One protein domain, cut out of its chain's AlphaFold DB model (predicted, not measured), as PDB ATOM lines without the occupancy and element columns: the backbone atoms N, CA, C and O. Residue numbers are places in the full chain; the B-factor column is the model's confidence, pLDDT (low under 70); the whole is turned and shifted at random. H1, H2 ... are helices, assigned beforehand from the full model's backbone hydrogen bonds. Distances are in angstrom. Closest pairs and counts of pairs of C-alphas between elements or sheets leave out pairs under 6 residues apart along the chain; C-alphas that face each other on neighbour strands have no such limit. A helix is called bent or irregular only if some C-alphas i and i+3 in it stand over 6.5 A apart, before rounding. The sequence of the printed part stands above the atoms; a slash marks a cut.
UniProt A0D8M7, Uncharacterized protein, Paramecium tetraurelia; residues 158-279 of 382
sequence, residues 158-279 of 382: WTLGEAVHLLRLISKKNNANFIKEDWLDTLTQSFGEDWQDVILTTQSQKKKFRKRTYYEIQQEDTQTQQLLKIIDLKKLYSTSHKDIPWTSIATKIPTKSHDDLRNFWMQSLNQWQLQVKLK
ATOM      1  N   TRP A 158      -9.825  -8.256 -30.723       79.56
ATOM      2  CA  TRP A 158     -11.025  -7.531 -30.322       79.56
ATOM      3  C   TRP A 158     -12.152  -7.741 -31.327       79.56
ATOM      4  O   TRP A 158     -11.942  -7.657 -32.543       79.56
ATOM      5  N   THR A 159     -13.356  -7.977 -30.815       77.31
ATOM      6  CA  THR A 159     -14.588  -7.907 -31.603       77.31
ATOM      7  C   THR A 159     -15.268  -6.550 -31.427       77.31
ATOM      8  O   THR A 159     -15.018  -5.813 -30.465       77.31
ATOM      9  N   LEU A 160     -16.163  -6.211 -32.359       74.88
ATOM     10  CA  LEU A 160     -17.003  -5.020 -32.228       74.88
ATOM     11  C   LEU A 160     -17.861  -5.092 -30.954       74.88
ATOM     12  O   LEU A 160     -17.992  -4.091 -30.250       74.88
ATOM     13  N   GLY A 161     -18.397  -6.272 -30.631       77.38
ATOM     14  CA  GLY A 161     -19.230  -6.463 -29.449       77.38
ATOM     15  C   GLY A 161     -18.479  -6.250 -28.144       77.38
ATOM     16  O   GLY A 161     -18.976  -5.545 -27.270       77.38
ATOM     17  N   GLU A 162     -17.250  -6.757 -28.030       81.75
ATOM     18  CA  GLU A 162     -16.392  -6.513 -26.862       81.75
ATOM     19  C   GLU A 162     -16.075  -5.021 -26.686       81.75
ATOM     20  O   GLU A 162     -16.120  -4.500 -25.569       81.75
ATOM     21  N   ALA A 163     -15.794  -4.312 -27.785       84.25
ATOM     22  CA  ALA A 163     -15.518  -2.878 -27.759       84.25
ATOM     23  C   ALA A 163     -16.741  -2.060 -27.304       84.25
ATOM     24  O   ALA A 163     -16.619  -1.178 -26.450       84.25
ATOM     25  N   VAL A 164     -17.926  -2.374 -27.838       82.75
ATOM     26  CA  VAL A 164     -19.198  -1.740 -27.456       82.75
ATOM     27  C   VAL A 164     -19.557  -2.062 -26.000       82.75
ATOM     28  O   VAL A 164     -19.958  -1.170 -25.247       82.75
ATOM     29  N   HIS A 165     -19.350  -3.305 -25.561       85.06
ATOM     30  CA  HIS A 165     -19.589  -3.705 -24.177       85.06
ATOM     31  C   HIS A 165     -18.661  -2.957 -23.208       85.06
ATOM     32  O   HIS A 165     -19.115  -2.432 -22.190       85.06
ATOM     33  N   LEU A 166     -17.374  -2.811 -23.550       88.75
ATOM     34  CA  LEU A 166     -16.436  -2.007 -22.768       88.75
ATOM     35  C   LEU A 166     -16.887  -0.542 -22.658       88.75
ATOM     36  O   LEU A 166     -16.932   0.002 -21.552       88.75
ATOM     37  N   LEU A 167     -17.266   0.084 -23.778       87.69
ATOM     38  CA  LEU A 167     -17.796   1.454 -23.810       87.69
ATOM     39  C   LEU A 167     -18.993   1.620 -22.873       87.69
ATOM     40  O   LEU A 167     -19.069   2.598 -22.126       87.69
ATOM     41  N   ARG A 168     -19.901   0.643 -22.863       86.38
ATOM     42  CA  ARG A 168     -21.062   0.634 -21.976       86.38
ATOM     43  C   ARG A 168     -20.681   0.513 -20.505       86.38
ATOM     44  O   ARG A 168     -21.230   1.236 -19.676       86.38
ATOM     45  N   LEU A 169     -19.759  -0.383 -20.157       88.62
ATOM     46  CA  LEU A 169     -19.316  -0.553 -18.770       88.62
ATOM     47  C   LEU A 169     -18.662   0.721 -18.228       88.62
ATOM     48  O   LEU A 169     -18.927   1.109 -17.088       88.62
ATOM     49  N   ILE A 170     -17.873   1.407 -19.054       89.62
ATOM     50  CA  ILE A 170     -17.265   2.692 -18.697       89.62
ATOM     51  C   ILE A 170     -18.338   3.794 -18.633       89.62
ATOM     52  O   ILE A 170     -18.315   4.600 -17.704       89.62
ATOM     53  N   SER A 171     -19.323   3.787 -19.539       87.88
ATOM     54  CA  SER A 171     -20.466   4.718 -19.514       87.88
ATOM     55  C   SER A 171     -21.255   4.619 -18.205       87.88
ATOM     56  O   SER A 171     -21.497   5.626 -17.540       87.88
ATOM     57  N   LYS A 172     -21.587   3.388 -17.782       85.81
ATOM     58  CA  LYS A 172     -22.268   3.111 -16.503       85.81
ATOM     59  C   LYS A 172     -21.455   3.616 -15.307       85.81
ATOM     60  O   LYS A 172     -22.030   4.121 -14.353       85.81
ATOM     61  N   LYS A 173     -20.124   3.485 -15.337       86.69
ATOM     62  CA  LYS A 173     -19.254   3.933 -14.236       86.69
ATOM     63  C   LYS A 173     -19.094   5.446 -14.159       86.69
ATOM     64  O   LYS A 173     -19.080   5.979 -13.058       86.69
ATOM     65  N   ASN A 174     -19.018   6.122 -15.299       83.19
ATOM     66  CA  ASN A 174     -18.899   7.580 -15.353       83.19
ATOM     67  C   ASN A 174     -20.255   8.299 -15.277       83.19
ATOM     68  O   ASN A 174     -20.297   9.520 -15.392       83.19
ATOM     69  N   ASN A 175     -21.355   7.551 -15.121       83.44
ATOM     70  CA  ASN A 175     -22.726   8.056 -15.170       83.44
ATOM     71  C   ASN A 175     -22.991   8.938 -16.410       83.44
ATOM     72  O   ASN A 175     -23.711   9.934 -16.356       83.44
ATOM     73  N   ALA A 176     -22.362   8.575 -17.529       83.00
ATOM     74  CA  ALA A 176     -22.368   9.330 -18.771       83.00
ATOM     75  C   ALA A 176     -22.513   8.357 -19.937       83.00
ATOM     76  O   ALA A 176     -21.669   7.490 -20.136       83.00
ATOM     77  N   ASN A 177     -23.587   8.491 -20.714       83.88
ATOM     78  CA  ASN A 177     -23.789   7.654 -21.890       83.88
ATOM     79  C   ASN A 177     -22.887   8.123 -23.043       83.88
ATOM     80  O   ASN A 177     -23.069   9.238 -23.527       83.88
ATOM     81  N   PHE A 178     -21.926   7.297 -23.460       85.25
ATOM     82  CA  PHE A 178     -21.050   7.577 -24.608       85.25
ATOM     83  C   PHE A 178     -21.579   7.006 -25.924       85.25
ATOM     84  O   PHE A 178     -20.906   7.107 -26.946       85.25
ATOM     85  N   ILE A 179     -22.749   6.375 -25.906       83.06
ATOM     86  CA  ILE A 179     -23.419   5.833 -27.085       83.06
ATOM     87  C   ILE A 179     -24.562   6.777 -27.448       83.06
ATOM     88  O   ILE A 179     -25.283   7.242 -26.565       83.06
ATOM     89  N   LYS A 180     -24.701   7.087 -28.740       81.50
ATOM     90  CA  LYS A 180     -25.777   7.948 -29.249       81.50
ATOM     91  C   LYS A 180     -27.143   7.357 -28.899       81.50
ATOM     92  O   LYS A 180     -27.317   6.142 -28.974       81.50
ATOM     93  N   GLU A 181     -28.095   8.217 -28.555       77.81
ATOM     94  CA  GLU A 181     -29.429   7.818 -28.085       77.81
ATOM     95  C   GLU A 181     -30.158   6.923 -29.098       77.81
ATOM     96  O   GLU A 181     -30.599   5.842 -28.721       77.81
ATOM     97  N   ASP A 182     -30.119   7.260 -30.391       75.81
ATOM     98  CA  ASP A 182     -30.725   6.467 -31.478       75.81
ATOM     99  C   ASP A 182     -30.238   5.001 -31.531       75.81
ATOM    100  O   ASP A 182     -30.942   4.092 -31.976       75.81
ATOM    101  N   TRP A 183     -29.003   4.756 -31.085       75.81
ATOM    102  CA  TRP A 183     -28.411   3.419 -31.051       75.81
ATOM    103  C   TRP A 183     -28.678   2.685 -29.738       75.81
ATOM    104  O   TRP A 183     -28.560   1.463 -29.702       75.81
ATOM    105  N   LEU A 184     -29.029   3.394 -28.662       71.12
ATOM    106  CA  LEU A 184     -29.229   2.798 -27.344       71.12
ATOM    107  C   LEU A 184     -30.443   1.863 -27.335       71.12
ATOM    108  O   LEU A 184     -30.327   0.724 -26.876       71.12
ATOM    109  N   ASP A 185     -31.562   2.321 -27.895       70.81
ATOM    110  CA  ASP A 185     -32.803   1.544 -27.974       70.81
ATOM    111  C   ASP A 185     -32.632   0.348 -28.912       70.81
ATOM    112  O   ASP A 185     -32.937  -0.787 -28.546       70.81
ATOM    113  N   THR A 186     -32.016   0.579 -30.074       73.69
ATOM    114  CA  THR A 186     -31.716  -0.462 -31.070       73.69
ATOM    115  C   THR A 186     -30.849  -1.585 -30.484       73.69
ATOM    116  O   THR A 186     -31.142  -2.769 -30.672       73.69
ATOM    117  N   LEU A 187     -29.784  -1.237 -29.750       69.50
ATOM    118  CA  LEU A 187     -28.889  -2.218 -29.128       69.50
ATOM    119  C   LEU A 187     -29.561  -2.955 -27.963       69.50
ATOM    120  O   LEU A 187     -29.363  -4.157 -27.808       69.50
ATOM    121  N   THR A 188     -30.371  -2.262 -27.165       71.81
ATOM    122  CA  THR A 188     -31.069  -2.862 -26.016       71.81
ATOM    123  C   THR A 188     -32.181  -3.808 -26.463       71.81
ATOM    124  O   THR A 188     -32.332  -4.886 -25.897       71.81
ATOM    125  N   GLN A 189     -32.910  -3.463 -27.526       70.19
ATOM    126  CA  GLN A 189     -33.936  -4.329 -28.102       70.19
ATOM    127  C   GLN A 189     -33.340  -5.580 -28.763       70.19
ATOM    128  O   GLN A 189     -33.942  -6.649 -28.703       70.19
ATOM    129  N   SER A 190     -32.164  -5.460 -29.384       62.91
ATOM    130  CA  SER A 190     -31.548  -6.558 -30.142       62.91
ATOM    131  C   SER A 190     -30.745  -7.536 -29.277       62.91
ATOM    132  O   SER A 190     -30.598  -8.692 -29.657       62.91
ATOM    133  N   PHE A 191     -30.202  -7.090 -28.137       60.88
ATOM    134  CA  PHE A 191     -29.245  -7.871 -27.334       60.88
ATOM    135  C   PHE A 191     -29.534  -7.842 -25.822       60.88
ATOM    136  O   PHE A 191     -28.640  -8.067 -24.996       60.88
ATOM    137  N   GLY A 192     -30.772  -7.491 -25.463       65.88
ATOM    138  CA  GLY A 192     -31.255  -7.392 -24.090       65.88
ATOM    139  C   GLY A 192     -30.640  -6.245 -23.288       65.88
ATOM    140  O   GLY A 192     -29.837  -5.448 -23.774       65.88
ATOM    141  N   GLU A 193     -30.983  -6.164 -22.003       66.88
ATOM    142  CA  GLU A 193     -30.416  -5.153 -21.112       66.88
ATOM    143  C   GLU A 193     -28.965  -5.428 -20.728       66.88
ATOM    144  O   GLU A 193     -28.315  -4.521 -20.232       66.88
ATOM    145  N   ASP A 194     -28.390  -6.604 -20.971       62.31
ATOM    146  CA  ASP A 194     -27.031  -6.922 -20.503       62.31
ATOM    147  C   ASP A 194     -25.966  -6.925 -21.605       62.31
ATOM    148  O   ASP A 194     -24.776  -6.860 -21.297       62.31
ATOM    149  N   TRP A 195     -26.367  -6.866 -22.882       64.25
ATOM    150  CA  TRP A 195     -25.475  -6.821 -24.056       64.25
ATOM    151  C   TRP A 195     -24.428  -7.949 -24.060       64.25
ATOM    152  O   TRP A 195     -23.352  -7.797 -24.644       64.25
ATOM    153  N   GLN A 196     -24.716  -9.059 -23.375       61.34
ATOM    154  CA  GLN A 196     -23.887 -10.264 -23.389       61.34
ATOM    155  C   GLN A 196     -23.985 -10.942 -24.759       61.34
ATOM    156  O   GLN A 196     -22.972 -11.359 -25.316       61.34
ATOM    157  N   ASP A 197     -25.172 -10.913 -25.365       56.22
ATOM    158  CA  ASP A 197     -25.421 -11.518 -26.672       56.22
ATOM    159  C   ASP A 197     -24.645 -10.834 -27.800       56.22
ATOM    160  O   ASP A 197     -24.225 -11.514 -28.734       56.22
ATOM    161  N   VAL A 198     -24.350  -9.527 -27.682       59.25
ATOM    162  CA  VAL A 198     -23.484  -8.792 -28.632       59.25
ATOM    163  C   VAL A 198     -22.092  -9.428 -28.704       59.25
ATOM    164  O   VAL A 198     -21.495  -9.516 -29.779       59.25
ATOM    165  N   ILE A 199     -21.551  -9.864 -27.559       58.28
ATOM    166  CA  ILE A 199     -20.223 -10.486 -27.467       58.28
ATOM    167  C   ILE A 199     -20.239 -11.847 -28.173       58.28
ATOM    168  O   ILE A 199     -19.306 -12.161 -28.911       58.28
ATOM    169  N   LEU A 200     -21.313 -12.623 -27.995       55.00
ATOM    170  CA  LEU A 200     -21.476 -13.953 -28.585       55.00
ATOM    171  C   LEU A 200     -21.691 -13.894 -30.108       55.00
ATOM    172  O   LEU A 200     -21.038 -14.627 -30.846       55.00
ATOM    173  N   THR A 201     -22.522 -12.970 -30.605       51.31
ATOM    174  CA  THR A 201     -22.813 -12.841 -32.051       51.31
ATOM    175  C   THR A 201     -21.641 -12.301 -32.872       51.31
ATOM    176  O   THR A 201     -21.537 -12.586 -34.063       51.31
ATOM    177  N   THR A 202     -20.725 -11.536 -32.269       51.16
ATOM    178  CA  THR A 202     -19.584 -10.938 -32.991       51.16
ATOM    179  C   THR A 202     -18.321 -11.807 -33.023       51.16
ATOM    180  O   THR A 202     -17.308 -11.376 -33.583       51.16
ATOM    181  N   GLN A 203     -18.367 -13.044 -32.508       54.72
ATOM    182  CA  GLN A 203     -17.236 -13.989 -32.541       54.72
ATOM    183  C   GLN A 203     -16.714 -14.289 -33.961       54.72
ATOM    184  O   GLN A 203     -15.548 -14.659 -34.112       54.72
ATOM    185  N   SER A 204     -17.519 -14.066 -35.005       48.31
ATOM    186  CA  SER A 204     -17.166 -14.355 -36.404       48.31
ATOM    187  C   SER A 204     -16.243 -13.320 -37.076       48.31
ATOM    188  O   SER A 204     -15.736 -13.585 -38.162       48.31
ATOM    189  N   GLN A 205     -15.976 -12.154 -36.465       55.00
ATOM    190  CA  GLN A 205     -15.095 -11.117 -37.043       55.00
ATOM    191  C   GLN A 205     -13.953 -10.725 -36.096       55.00
ATOM    192  O   GLN A 205     -13.944  -9.657 -35.479       55.00
ATOM    193  N   LYS A 206     -12.953 -11.602 -36.003       56.22
ATOM    194  CA  LYS A 206     -11.770 -11.439 -35.153       56.22
ATOM    195  C   LYS A 206     -10.682 -10.595 -35.852       56.22
ATOM    196  O   LYS A 206     -10.090 -11.046 -36.829       56.22
ATOM    197  N   LYS A 207     -10.346  -9.397 -35.331       59.47
ATOM    198  CA  LYS A 207      -9.144  -8.619 -35.728       59.47
ATOM    199  C   LYS A 207      -8.243  -8.193 -34.556       59.47
ATOM    200  O   LYS A 207      -8.698  -7.727 -33.515       59.47
ATOM    201  N   LYS A 208      -6.917  -8.294 -34.734       53.97
ATOM    202  CA  LYS A 208      -5.947  -7.762 -33.758       53.97
ATOM    203  C   LYS A 208      -6.038  -6.236 -33.712       53.97
ATOM    204  O   LYS A 208      -5.758  -5.570 -34.710       53.97
ATOM    205  N   PHE A 209      -6.358  -5.686 -32.544       52.75
ATOM    206  CA  PHE A 209      -6.243  -4.254 -32.304       52.75
ATOM    207  C   PHE A 209      -4.777  -3.930 -31.995       52.75
ATOM    208  O   PHE A 209      -4.194  -4.487 -31.066       52.75
ATOM    209  N   ARG A 210      -4.149  -3.082 -32.812       56.53
ATOM    210  CA  ARG A 210      -2.769  -2.626 -32.605       56.53
ATOM    211  C   ARG A 210      -2.704  -1.119 -32.726       56.53
ATOM    212  O   ARG A 210      -3.501  -0.530 -33.451       56.53
ATOM    213  N   LYS A 211      -1.705  -0.515 -32.082       44.69
ATOM    214  CA  LYS A 211      -1.359   0.887 -32.305       44.69
ATOM    215  C   LYS A 211      -1.016   1.057 -33.785       44.69
ATOM    216  O   LYS A 211       0.002   0.547 -34.245       44.69
ATOM    217  N   ARG A 212      -1.906   1.711 -34.525       49.56
ATOM    218  CA  ARG A 212      -1.739   1.967 -35.953       49.56
ATOM    219  C   ARG A 212      -0.935   3.239 -36.155       49.56
ATOM    220  O   ARG A 212      -1.078   4.208 -35.407       49.56
ATOM    221  N   THR A 213      -0.073   3.224 -37.159       42.47
ATOM    222  CA  THR A 213       0.566   4.444 -37.653       42.47
ATOM    223  C   THR A 213      -0.479   5.341 -38.313       42.47
ATOM    224  O   THR A 213      -1.534   4.874 -38.734       42.47
ATOM    225  N   TYR A 214      -0.180   6.636 -38.433       38.91
ATOM    226  CA  TYR A 214      -1.067   7.601 -39.086       38.91
ATOM    227  C   TYR A 214      -1.615   7.109 -40.449       38.91
ATOM    228  O   TYR A 214      -2.797   7.262 -40.739       38.91
ATOM    229  N   TYR A 215      -0.785   6.445 -41.252       36.72
ATOM    230  CA  TYR A 215      -1.146   5.929 -42.575       36.72
ATOM    231  C   TYR A 215      -2.076   4.715 -42.542       36.72
ATOM    232  O   TYR A 215      -3.003   4.608 -43.338       36.72
ATOM    233  N   GLU A 216      -1.862   3.810 -41.590       43.38
ATOM    234  CA  GLU A 216      -2.715   2.636 -41.373       43.38
ATOM    235  C   GLU A 216      -4.091   3.018 -40.799       43.38
ATOM    236  O   GLU A 216      -5.013   2.206 -40.809       43.38
ATOM    237  N   ILE A 217      -4.222   4.240 -40.272       46.22
ATOM    238  CA  ILE A 217      -5.485   4.825 -39.808       46.22
ATOM    239  C   ILE A 217      -6.305   5.376 -40.992       46.22
ATOM    240  O   ILE A 217      -7.532   5.397 -40.906       46.22
ATOM    241  N   GLN A 218      -5.654   5.789 -42.091       38.06
ATOM    242  CA  GLN A 218      -6.327   6.276 -43.304       38.06
ATOM    243  C   GLN A 218      -6.907   5.151 -44.174       38.06
ATOM    244  O   GLN A 218      -7.888   5.377 -44.875       38.06
ATOM    245  N   GLN A 219      -6.338   3.941 -44.121       47.62
ATOM    246  CA  GLN A 219      -6.977   2.751 -44.685       47.62
ATOM    247  C   GLN A 219      -8.064   2.278 -43.715       47.62
ATOM    248  O   GLN A 219      -7.782   1.695 -42.668       47.62
ATOM    249  N   GLU A 220      -9.307   2.633 -44.026       53.16
ATOM    250  CA  GLU A 220     -10.456   2.559 -43.124       53.16
ATOM    251  C   GLU A 220     -10.644   1.174 -42.485       53.16
ATOM    252  O   GLU A 220     -10.920   0.170 -43.141       53.16
ATOM    253  N   ASP A 221     -10.551   1.117 -41.158       63.09
ATOM    254  CA  ASP A 221     -10.928  -0.070 -40.404       63.09
ATOM    255  C   ASP A 221     -12.445  -0.128 -40.229       63.09
ATOM    256  O   ASP A 221     -13.022   0.699 -39.520       63.09
ATOM    257  N   THR A 222     -13.093  -1.120 -40.839       66.75
ATOM    258  CA  THR A 222     -14.555  -1.296 -40.805       66.75
ATOM    259  C   THR A 222     -15.121  -1.268 -39.381       66.75
ATOM    260  O   THR A 222     -16.126  -0.603 -39.141       66.75
ATOM    261  N   GLN A 223     -14.439  -1.908 -38.421       66.69
ATOM    262  CA  GLN A 223     -14.849  -1.921 -37.011       66.69
ATOM    263  C   GLN A 223     -14.756  -0.530 -36.379       66.69
ATOM    264  O   GLN A 223     -15.694  -0.083 -35.722       66.69
ATOM    265  N   THR A 224     -13.659   0.194 -36.610       71.25
ATOM    266  CA  THR A 224     -13.516   1.576 -36.127       71.25
ATOM    267  C   THR A 224     -14.592   2.494 -36.717       71.25
ATOM    268  O   THR A 224     -15.162   3.303 -35.987       71.25
ATOM    269  N   GLN A 225     -14.921   2.357 -38.007       70.94
ATOM    270  CA  GLN A 225     -15.986   3.143 -38.645       70.94
ATOM    271  C   GLN A 225     -17.366   2.824 -38.063       70.94
ATOM    272  O   GLN A 225     -18.158   3.731 -37.807       70.94
ATOM    273  N   GLN A 226     -17.652   1.548 -37.809       71.81
ATOM    274  CA  GLN A 226     -18.880   1.131 -37.130       71.81
ATOM    275  C   GLN A 226     -18.956   1.715 -35.712       71.81
ATOM    276  O   GLN A 226     -19.979   2.290 -35.350       71.81
ATOM    277  N   LEU A 227     -17.861   1.680 -34.945       76.19
ATOM    278  CA  LEU A 227     -17.795   2.285 -33.611       76.19
ATOM    279  C   LEU A 227     -18.027   3.802 -33.647       76.19
ATOM    280  O   LEU A 227     -18.848   4.312 -32.891       76.19
ATOM    281  N   LEU A 228     -17.377   4.533 -34.555       74.94
ATOM    282  CA  LEU A 228     -17.543   5.989 -34.684       74.94
ATOM    283  C   LEU A 228     -18.966   6.405 -35.098       74.94
ATOM    284  O   LEU A 228     -19.409   7.510 -34.769       74.94
ATOM    285  N   LYS A 229     -19.708   5.534 -35.795       76.94
ATOM    286  CA  LYS A 229     -21.133   5.763 -36.079       76.94
ATOM    287  C   LYS A 229     -21.981   5.719 -34.806       76.94
ATOM    288  O   LYS A 229     -22.921   6.506 -34.714       76.94
ATOM    289  N   ILE A 230     -21.614   4.882 -33.836       78.31
ATOM    290  CA  ILE A 230     -22.379   4.603 -32.611       78.31
ATOM    291  C   ILE A 230     -21.982   5.536 -31.449       78.31
ATOM    292  O   ILE A 230     -22.824   5.898 -30.630       78.31
ATOM    293  N   ILE A 231     -20.713   5.950 -31.368       83.19
ATOM    294  CA  ILE A 231     -20.167   6.707 -30.227       83.19
ATOM    295  C   ILE A 231     -20.511   8.204 -30.303       83.19
ATOM    296  O   ILE A 231     -20.320   8.858 -31.332       83.19
ATOM    297  N   ASP A 232     -20.935   8.777 -29.177       83.31
ATOM    298  CA  ASP A 232     -20.972  10.219 -28.932       83.31
ATOM    299  C   ASP A 232     -19.598  10.711 -28.446       83.31
ATOM    300  O   ASP A 232     -19.267  10.711 -27.256       83.31
ATOM    301  N   LEU A 233     -18.776  11.143 -29.406       78.50
ATOM    302  CA  LEU A 233     -17.415  11.616 -29.152       78.50
ATOM    303  C   LEU A 233     -17.385  12.908 -28.331       78.50
ATOM    304  O   LEU A 233     -16.464  13.103 -27.542       78.50
ATOM    305  N   LYS A 234     -18.382  13.789 -28.487       77.00
ATOM    306  CA  LYS A 234     -18.422  15.064 -27.762       77.00
ATOM    307  C   LYS A 234     -18.580  14.797 -26.270       77.00
ATOM    308  O   LYS A 234     -17.809  15.317 -25.463       77.00
ATOM    309  N   LYS A 235     -19.535  13.934 -25.919       81.19
ATOM    310  CA  LYS A 235     -19.792  13.535 -24.534       81.19
ATOM    311  C   LYS A 235     -18.618  12.762 -23.940       81.19
ATOM    312  O   LYS A 235     -18.194  13.066 -22.824       81.19
ATOM    313  N   LEU A 236     -18.033  11.852 -24.718       83.75
ATOM    314  CA  LEU A 236     -16.864  11.075 -24.318       83.75
ATOM    315  C   LEU A 236     -15.665  11.971 -23.953       83.75
ATOM    316  O   LEU A 236     -15.167  11.860 -22.839       83.75
ATOM    317  N   TYR A 237     -15.262  12.930 -24.798       79.75
ATOM    318  CA  TYR A 237     -14.115  13.807 -24.490       79.75
ATOM    319  C   TYR A 237     -14.396  14.862 -23.415       79.75
ATOM    320  O   TYR A 237     -13.460  15.351 -22.786       79.75
ATOM    321  N   SER A 238     -15.664  15.217 -23.188       77.94
ATOM    322  CA  SER A 238     -16.049  16.131 -22.103       77.94
ATOM    323  C   SER A 238     -16.049  15.476 -20.714       77.94
ATOM    324  O   SER A 238     -16.121  16.176 -19.706       77.94
ATOM    325  N   THR A 239     -15.960  14.143 -20.644       80.25
ATOM    326  CA  THR A 239     -16.073  13.381 -19.396       80.25
ATOM    327  C   THR A 239     -14.696  13.020 -18.833       80.25
ATOM    328  O   THR A 239     -13.792  12.611 -19.557       80.25
ATOM    329  N   SER A 240     -14.521  13.131 -17.513       81.31
ATOM    330  CA  SER A 240     -13.297  12.678 -16.838       81.31
ATOM    331  C   SER A 240     -13.224  11.147 -16.787       81.31
ATOM    332  O   SER A 240     -14.212  10.477 -16.495       81.31
ATOM    333  N   HIS A 241     -12.036  10.583 -17.025       79.56
ATOM    334  CA  HIS A 241     -11.797   9.131 -17.061       79.56
ATOM    335  C   HIS A 241     -10.720   8.663 -16.064       79.56
ATOM    336  O   HIS A 241     -10.087   7.628 -16.277       79.56
ATOM    337  N   LYS A 242     -10.446   9.436 -15.003       73.19
ATOM    338  CA  LYS A 242      -9.284   9.201 -14.123       73.19
ATOM    339  C   LYS A 242      -9.390   7.942 -13.246       73.19
ATOM    340  O   LYS A 242      -8.349   7.392 -12.899       73.19
ATOM    341  N   ASP A 243     -10.596   7.421 -13.012       83.06
ATOM    342  CA  ASP A 243     -10.846   6.373 -12.006       83.06
ATOM    343  C   ASP A 243     -11.600   5.149 -12.557       83.06
ATOM    344  O   ASP A 243     -12.514   4.614 -11.929       83.06
ATOM    345  N   ILE A 244     -11.237   4.681 -13.756       87.50
ATOM    346  CA  ILE A 244     -11.871   3.496 -14.354       87.50
ATOM    347  C   ILE A 244     -11.387   2.215 -13.637       87.50
ATOM    348  O   ILE A 244     -10.191   1.906 -13.681       87.50
ATOM    349  N   PRO A 245     -12.284   1.411 -13.021       88.44
ATOM    350  CA  PRO A 245     -11.902   0.208 -12.285       88.44
ATOM    351  C   PRO A 245     -11.695  -0.987 -13.231       88.44
ATOM    352  O   PRO A 245     -12.525  -1.896 -13.300       88.44
ATOM    353  N   TRP A 246     -10.577  -1.001 -13.962       89.44
ATOM    354  CA  TRP A 246     -10.264  -2.013 -14.988       89.44
ATOM    355  C   TRP A 246     -10.384  -3.457 -14.500       89.44
ATOM    356  O   TRP A 246     -10.873  -4.313 -15.231       89.44
ATOM    357  N   THR A 247      -9.987  -3.728 -13.257       87.00
ATOM    358  CA  THR A 247     -10.077  -5.062 -12.646       87.00
ATOM    359  C   THR A 247     -11.522  -5.536 -12.494       87.00
ATOM    360  O   THR A 247     -11.812  -6.687 -12.790       87.00
ATOM    361  N   SER A 248     -12.441  -4.651 -12.098       88.69
ATOM    362  CA  SER A 248     -13.873  -4.961 -11.982       88.69
ATOM    363  C   SER A 248     -14.570  -5.050 -13.341       88.69
ATOM    364  O   SER A 248     -15.587  -5.723 -13.458       88.69
ATOM    365  N   ILE A 249     -14.070  -4.347 -14.356       89.12
ATOM    366  CA  ILE A 249     -14.609  -4.432 -15.718       89.12
ATOM    367  C   ILE A 249     -14.160  -5.743 -16.377       89.12
ATOM    368  O   ILE A 249     -14.968  -6.395 -17.032       89.12
ATOM    369  N   ALA A 250     -12.916  -6.176 -16.146       87.50
ATOM    370  CA  ALA A 250     -12.377  -7.426 -16.686       87.50
ATOM    371  C   ALA A 250     -13.162  -8.671 -16.245       87.50
ATOM    372  O   ALA A 250     -13.272  -9.618 -17.013       87.50
ATOM    373  N   THR A 251     -13.800  -8.664 -15.068       85.69
ATOM    374  CA  THR A 251     -14.668  -9.784 -14.655       85.69
ATOM    375  C   THR A 251     -15.919  -9.929 -15.525       85.69
ATOM    376  O   THR A 251     -16.553 -10.975 -15.499       85.69
ATOM    377  N   LYS A 252     -16.305  -8.882 -16.265       86.31
ATOM    378  CA  LYS A 252     -17.464  -8.880 -17.172       86.31
ATOM    379  C   LYS A 252     -17.086  -9.133 -18.633       86.31
ATOM    380  O   LYS A 252     -17.966  -9.361 -19.450       86.31
ATOM    381  N   ILE A 253     -15.793  -9.085 -18.959       86.50
ATOM    382  CA  ILE A 253     -15.252  -9.369 -20.293       86.50
ATOM    383  C   ILE A 253     -14.144 -10.417 -20.112       86.50
ATOM    384  O   ILE A 253     -12.963 -10.069 -20.140       86.50
ATOM    385  N   PRO A 254     -14.500 -11.694 -19.874       84.25
ATOM    386  CA  PRO A 254     -13.533 -12.727 -19.489       84.25
ATOM    387  C   PRO A 254     -12.488 -13.005 -20.578       84.25
ATOM    388  O   PRO A 254     -11.385 -13.447 -20.284       84.25
ATOM    389  N   THR A 255     -12.793 -12.671 -21.830       85.38
ATOM    390  CA  THR A 255     -11.883 -12.802 -22.972       85.38
ATOM    391  C   THR A 255     -10.726 -11.799 -22.966       85.38
ATOM    392  O   THR A 255      -9.827 -11.907 -23.801       85.38
ATOM    393  N   LYS A 256     -10.715 -10.805 -22.068       86.38
ATOM    394  CA  LYS A 256      -9.710  -9.733 -22.030       86.38
ATOM    395  C   LYS A 256      -9.167  -9.532 -20.617       86.38
ATOM    396  O   LYS A 256      -9.916  -9.473 -19.645       86.38
ATOM    397  N   SER A 257      -7.853  -9.348 -20.491       87.25
ATOM    398  CA  SER A 257      -7.260  -8.940 -19.212       87.25
ATOM    399  C   SER A 257      -7.531  -7.458 -18.926       87.25
ATOM    400  O   SER A 257      -7.781  -6.664 -19.834       87.25
ATOM    401  N   HIS A 258      -7.419  -7.046 -17.661       87.31
ATOM    402  CA  HIS A 258      -7.575  -5.637 -17.280       87.31
ATOM    403  C   HIS A 258      -6.594  -4.697 -18.016       87.31
ATOM    404  O   HIS A 258      -6.962  -3.568 -18.351       87.31
ATOM    405  N   ASP A 259      -5.377  -5.169 -18.306       84.50
ATOM    406  CA  ASP A 259      -4.384  -4.438 -19.093       84.50
ATOM    407  C   ASP A 259      -4.811  -4.332 -20.559       84.50
ATOM    408  O   ASP A 259      -4.685  -3.258 -21.149       84.50
ATOM    409  N   ASP A 260      -5.371  -5.400 -21.142       87.56
ATOM    410  CA  ASP A 260      -5.913  -5.370 -22.506       87.56
ATOM    411  C   ASP A 260      -7.023  -4.314 -22.615       87.56
ATOM    412  O   ASP A 260      -6.991  -3.490 -23.529       87.56
ATOM    413  N   LEU A 261      -7.956  -4.279 -21.650       89.88
ATOM    414  CA  LEU A 261      -9.039  -3.290 -21.605       89.88
ATOM    415  C   LEU A 261      -8.505  -1.855 -21.528       89.88
ATOM    416  O   LEU A 261      -8.917  -0.990 -22.305       89.88
ATOM    417  N   ARG A 262      -7.568  -1.604 -20.607       88.38
ATOM    418  CA  ARG A 262      -6.954  -0.284 -20.423       88.38
ATOM    419  C   ARG A 262      -6.206   0.152 -21.677       88.38
ATOM    420  O   ARG A 262      -6.346   1.293 -22.115       88.38
ATOM    421  N   ASN A 263      -5.411  -0.742 -22.258       85.81
ATOM    422  CA  ASN A 263      -4.621  -0.455 -23.448       85.81
ATOM    423  C   ASN A 263      -5.515  -0.189 -24.656       85.81
ATOM    424  O   ASN A 263      -5.283   0.791 -25.363       85.81
ATOM    425  N   PHE A 264      -6.548  -1.009 -24.861       86.06
ATOM    426  CA  PHE A 264      -7.536  -0.786 -25.908       86.06
ATOM    427  C   PHE A 264      -8.220   0.565 -25.734       86.06
ATOM    428  O   PHE A 264      -8.238   1.348 -26.673       86.06
ATOM    429  N   TRP A 265      -8.707   0.886 -24.534       87.94
ATOM    430  CA  TRP A 265      -9.344   2.175 -24.265       87.94
ATOM    431  C   TRP A 265      -8.429   3.352 -24.600       87.94
ATOM    432  O   TRP A 265      -8.806   4.239 -25.362       87.94
ATOM    433  N   MET A 266      -7.194   3.339 -24.097       83.75
ATOM    434  CA  MET A 266      -6.234   4.417 -24.340       83.75
ATOM    435  C   MET A 266      -5.851   4.532 -25.820       83.75
ATOM    436  O   MET A 266      -5.692   5.640 -26.332       83.75
ATOM    437  N   GLN A 267      -5.688   3.409 -26.522       79.62
ATOM    438  CA  GLN A 267      -5.383   3.411 -27.955       79.62
ATOM    439  C   GLN A 267      -6.572   3.912 -28.776       79.62
ATOM    440  O   GLN A 267      -6.391   4.792 -29.615       79.62
ATOM    441  N   SER A 268      -7.773   3.417 -28.488       80.19
ATOM    442  CA  SER A 268      -9.019   3.802 -29.148       80.19
ATOM    443  C   SER A 268      -9.337   5.278 -28.942       80.19
ATOM    444  O   SER A 268      -9.604   5.970 -29.915       80.19
ATOM    445  N   LEU A 269      -9.207   5.807 -27.719       76.56
ATOM    446  CA  LEU A 269      -9.392   7.236 -27.450       76.56
ATOM    447  C   LEU A 269      -8.455   8.110 -28.281       76.56
ATOM    448  O   LEU A 269      -8.906   9.085 -28.879       76.56
ATOM    449  N   ASN A 270      -7.171   7.752 -28.337       68.50
ATOM    450  CA  ASN A 270      -6.193   8.469 -29.152       68.50
ATOM    451  C   ASN A 270      -6.528   8.358 -30.644       68.50
ATOM    452  O   ASN A 270      -6.477   9.352 -31.362       68.50
ATOM    453  N   GLN A 271      -6.901   7.166 -31.115       69.38
ATOM    454  CA  GLN A 271      -7.252   6.928 -32.513       69.38
ATOM    455  C   GLN A 271      -8.508   7.700 -32.923       69.38
ATOM    456  O   GLN A 271      -8.506   8.355 -33.961       69.38
ATOM    457  N   TRP A 272      -9.566   7.673 -32.116       74.38
ATOM    458  CA  TRP A 272     -10.784   8.437 -32.370       74.38
ATOM    459  C   TRP A 272     -10.532   9.940 -32.274       74.38
ATOM    460  O   TRP A 272     -11.083  10.692 -33.069       74.38
ATOM    461  N   GLN A 273      -9.636  10.383 -31.388       66.50
ATOM    462  CA  GLN A 273      -9.292  11.799 -31.267       66.50
ATOM    463  C   GLN A 273      -8.549  12.256 -32.518       66.50
ATOM    464  O   GLN A 273      -8.833  13.327 -33.044       66.50
ATOM    465  N   LEU A 274      -7.631  11.427 -33.022       61.97
ATOM    466  CA  LEU A 274      -6.982  11.645 -34.307       61.97
ATOM    467  C   LEU A 274      -8.000  11.642 -35.449       61.97
ATOM    468  O   LEU A 274      -7.909  12.515 -36.289       61.97
ATOM    469  N   GLN A 275      -8.992  10.748 -35.465       61.56
ATOM    470  CA  GLN A 275     -10.056  10.724 -36.484       61.56
ATOM    471  C   GLN A 275     -10.963  11.965 -36.443       61.56
ATOM    472  O   GLN A 275     -11.356  12.492 -37.480       61.56
ATOM    473  N   VAL A 276     -11.261  12.493 -35.253       59.06
ATOM    474  CA  VAL A 276     -11.975  13.770 -35.099       59.06
ATOM    475  C   VAL A 276     -11.103  14.937 -35.561       59.06
ATOM    476  O   VAL A 276     -11.591  15.816 -36.261       59.06
ATOM    477  N   LYS A 277      -9.807  14.926 -35.233       51.94
ATOM    478  CA  LYS A 277      -8.827  15.917 -35.709       51.94
ATOM    479  C   LYS A 277      -8.505  15.768 -37.201       51.94
ATOM    480  O   LYS A 277      -8.108  16.735 -37.820       51.94
ATOM    481  N   LEU A 278      -8.718  14.597 -37.794       50.88
ATOM    482  CA  LEU A 278      -8.644  14.331 -39.236       50.88
ATOM    483  C   LEU A 278      -9.839  14.914 -40.001       50.88
ATOM    484  O   LEU A 278      -9.816  14.938 -41.224       50.88
ATOM    485  N   LYS A 279     -10.870  15.402 -39.292       53.59
ATOM    486  CA  LYS A 279     -11.860  16.341 -39.838       53.59
ATOM    487  C   LYS A 279     -11.414  17.803 -39.714       53.59
ATOM    488  O   LYS A 279     -12.243  18.700 -39.841       53.59
TER     489      LYS A 279
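This is residues 158 to 279 of the 382 residues of an uncharacterized protein of Paramecium tetraurelia (UniProt A0D8M7). What shape do these atoms make? H1 is the middle of a rounded cluster of short helices, and the long helix H8 crosses it along one side. H3 and H5 pack on the first turns of H1, H7 packs on the start of H8, and H2, H4 and H6 lie at the rim. What is it built of? The printed part has 122 residues with eight named helices, H1 to H8 in chain order, no named strand, and the class all helix; it is compact, with a radius of gyration of the C-alphas of 13.8 A and spans of 37 by 33 by 30 A.

Where do the first helices run? H1, residues 160 to 173, begins at C-alpha 160 at (-17.003, -5.020, -32.228) and is 20.2 A long. H2, residues 181 to 191, is 15.7 A long and neither bent nor irregular, but only just: C-alphas 182 and 185 are 6.4 A apart. H3, residues 196 to 204, is 15.2 A long and irregular, with C-alphas 201 and 204 7.3 A apart. What follows? H4 is residues 214 to 218, H5 residues 222 to 230 with 12.8 A, H6 residues 233 to 238 and H7 residues 246 to 250. H8, residues 258 to 277, is 28.4 A long and ends at C-alpha 277 at (-8.827, 15.917, -35.709).

What touches H1? With residues 160 to 165 alone it touches H3, closest at the C-alphas of Gly 161 and Ile 199, 4.6 A, at a shallow tilt of 27 degrees, opposite ways. With residues 160 to 164 alone it only just touches H5, with 3 pairs of C-alphas within 8 A, the closest those of Leu 160 and Gln 223, 6.1 A. How does H8 stand? It is close to H1 but not clearly touching, the closest C-alphas, Leu 166 and Leu 261, being 7.6 A apart, and about perpendicular at 85 degrees. With residues 258 to 262 alone it touches H7, closest at the C-alphas of Trp 246 and His 258, 5.1 A. Where are the others? H2 is close to H3 but not clearly touching, with the C-alphas of Phe 191 and Asp 197 closest at 5.3 A; H4 is close to H8 but not clearly touching, with those of Ile 217 and Gln 271 closest at 7.8 A; H6 and H8 are near each other. Are the helix backbones complete? Every O i to N i+4 pair is within hydrogen-bond range in H1, H4, H5, H6, H7 and H8, against 5 of 7 in H2 and 3 of 5 in H3.

How large is it, and is it cut? The C-alphas farthest apart, Glu 193 and Tyr 215, are 38.0 A apart; the printed part has no cut and no long link. Where is confidence low? The mean pLDDT of the printed part is 72.6, and 44 residues are under 70, among them residues 190 to 223.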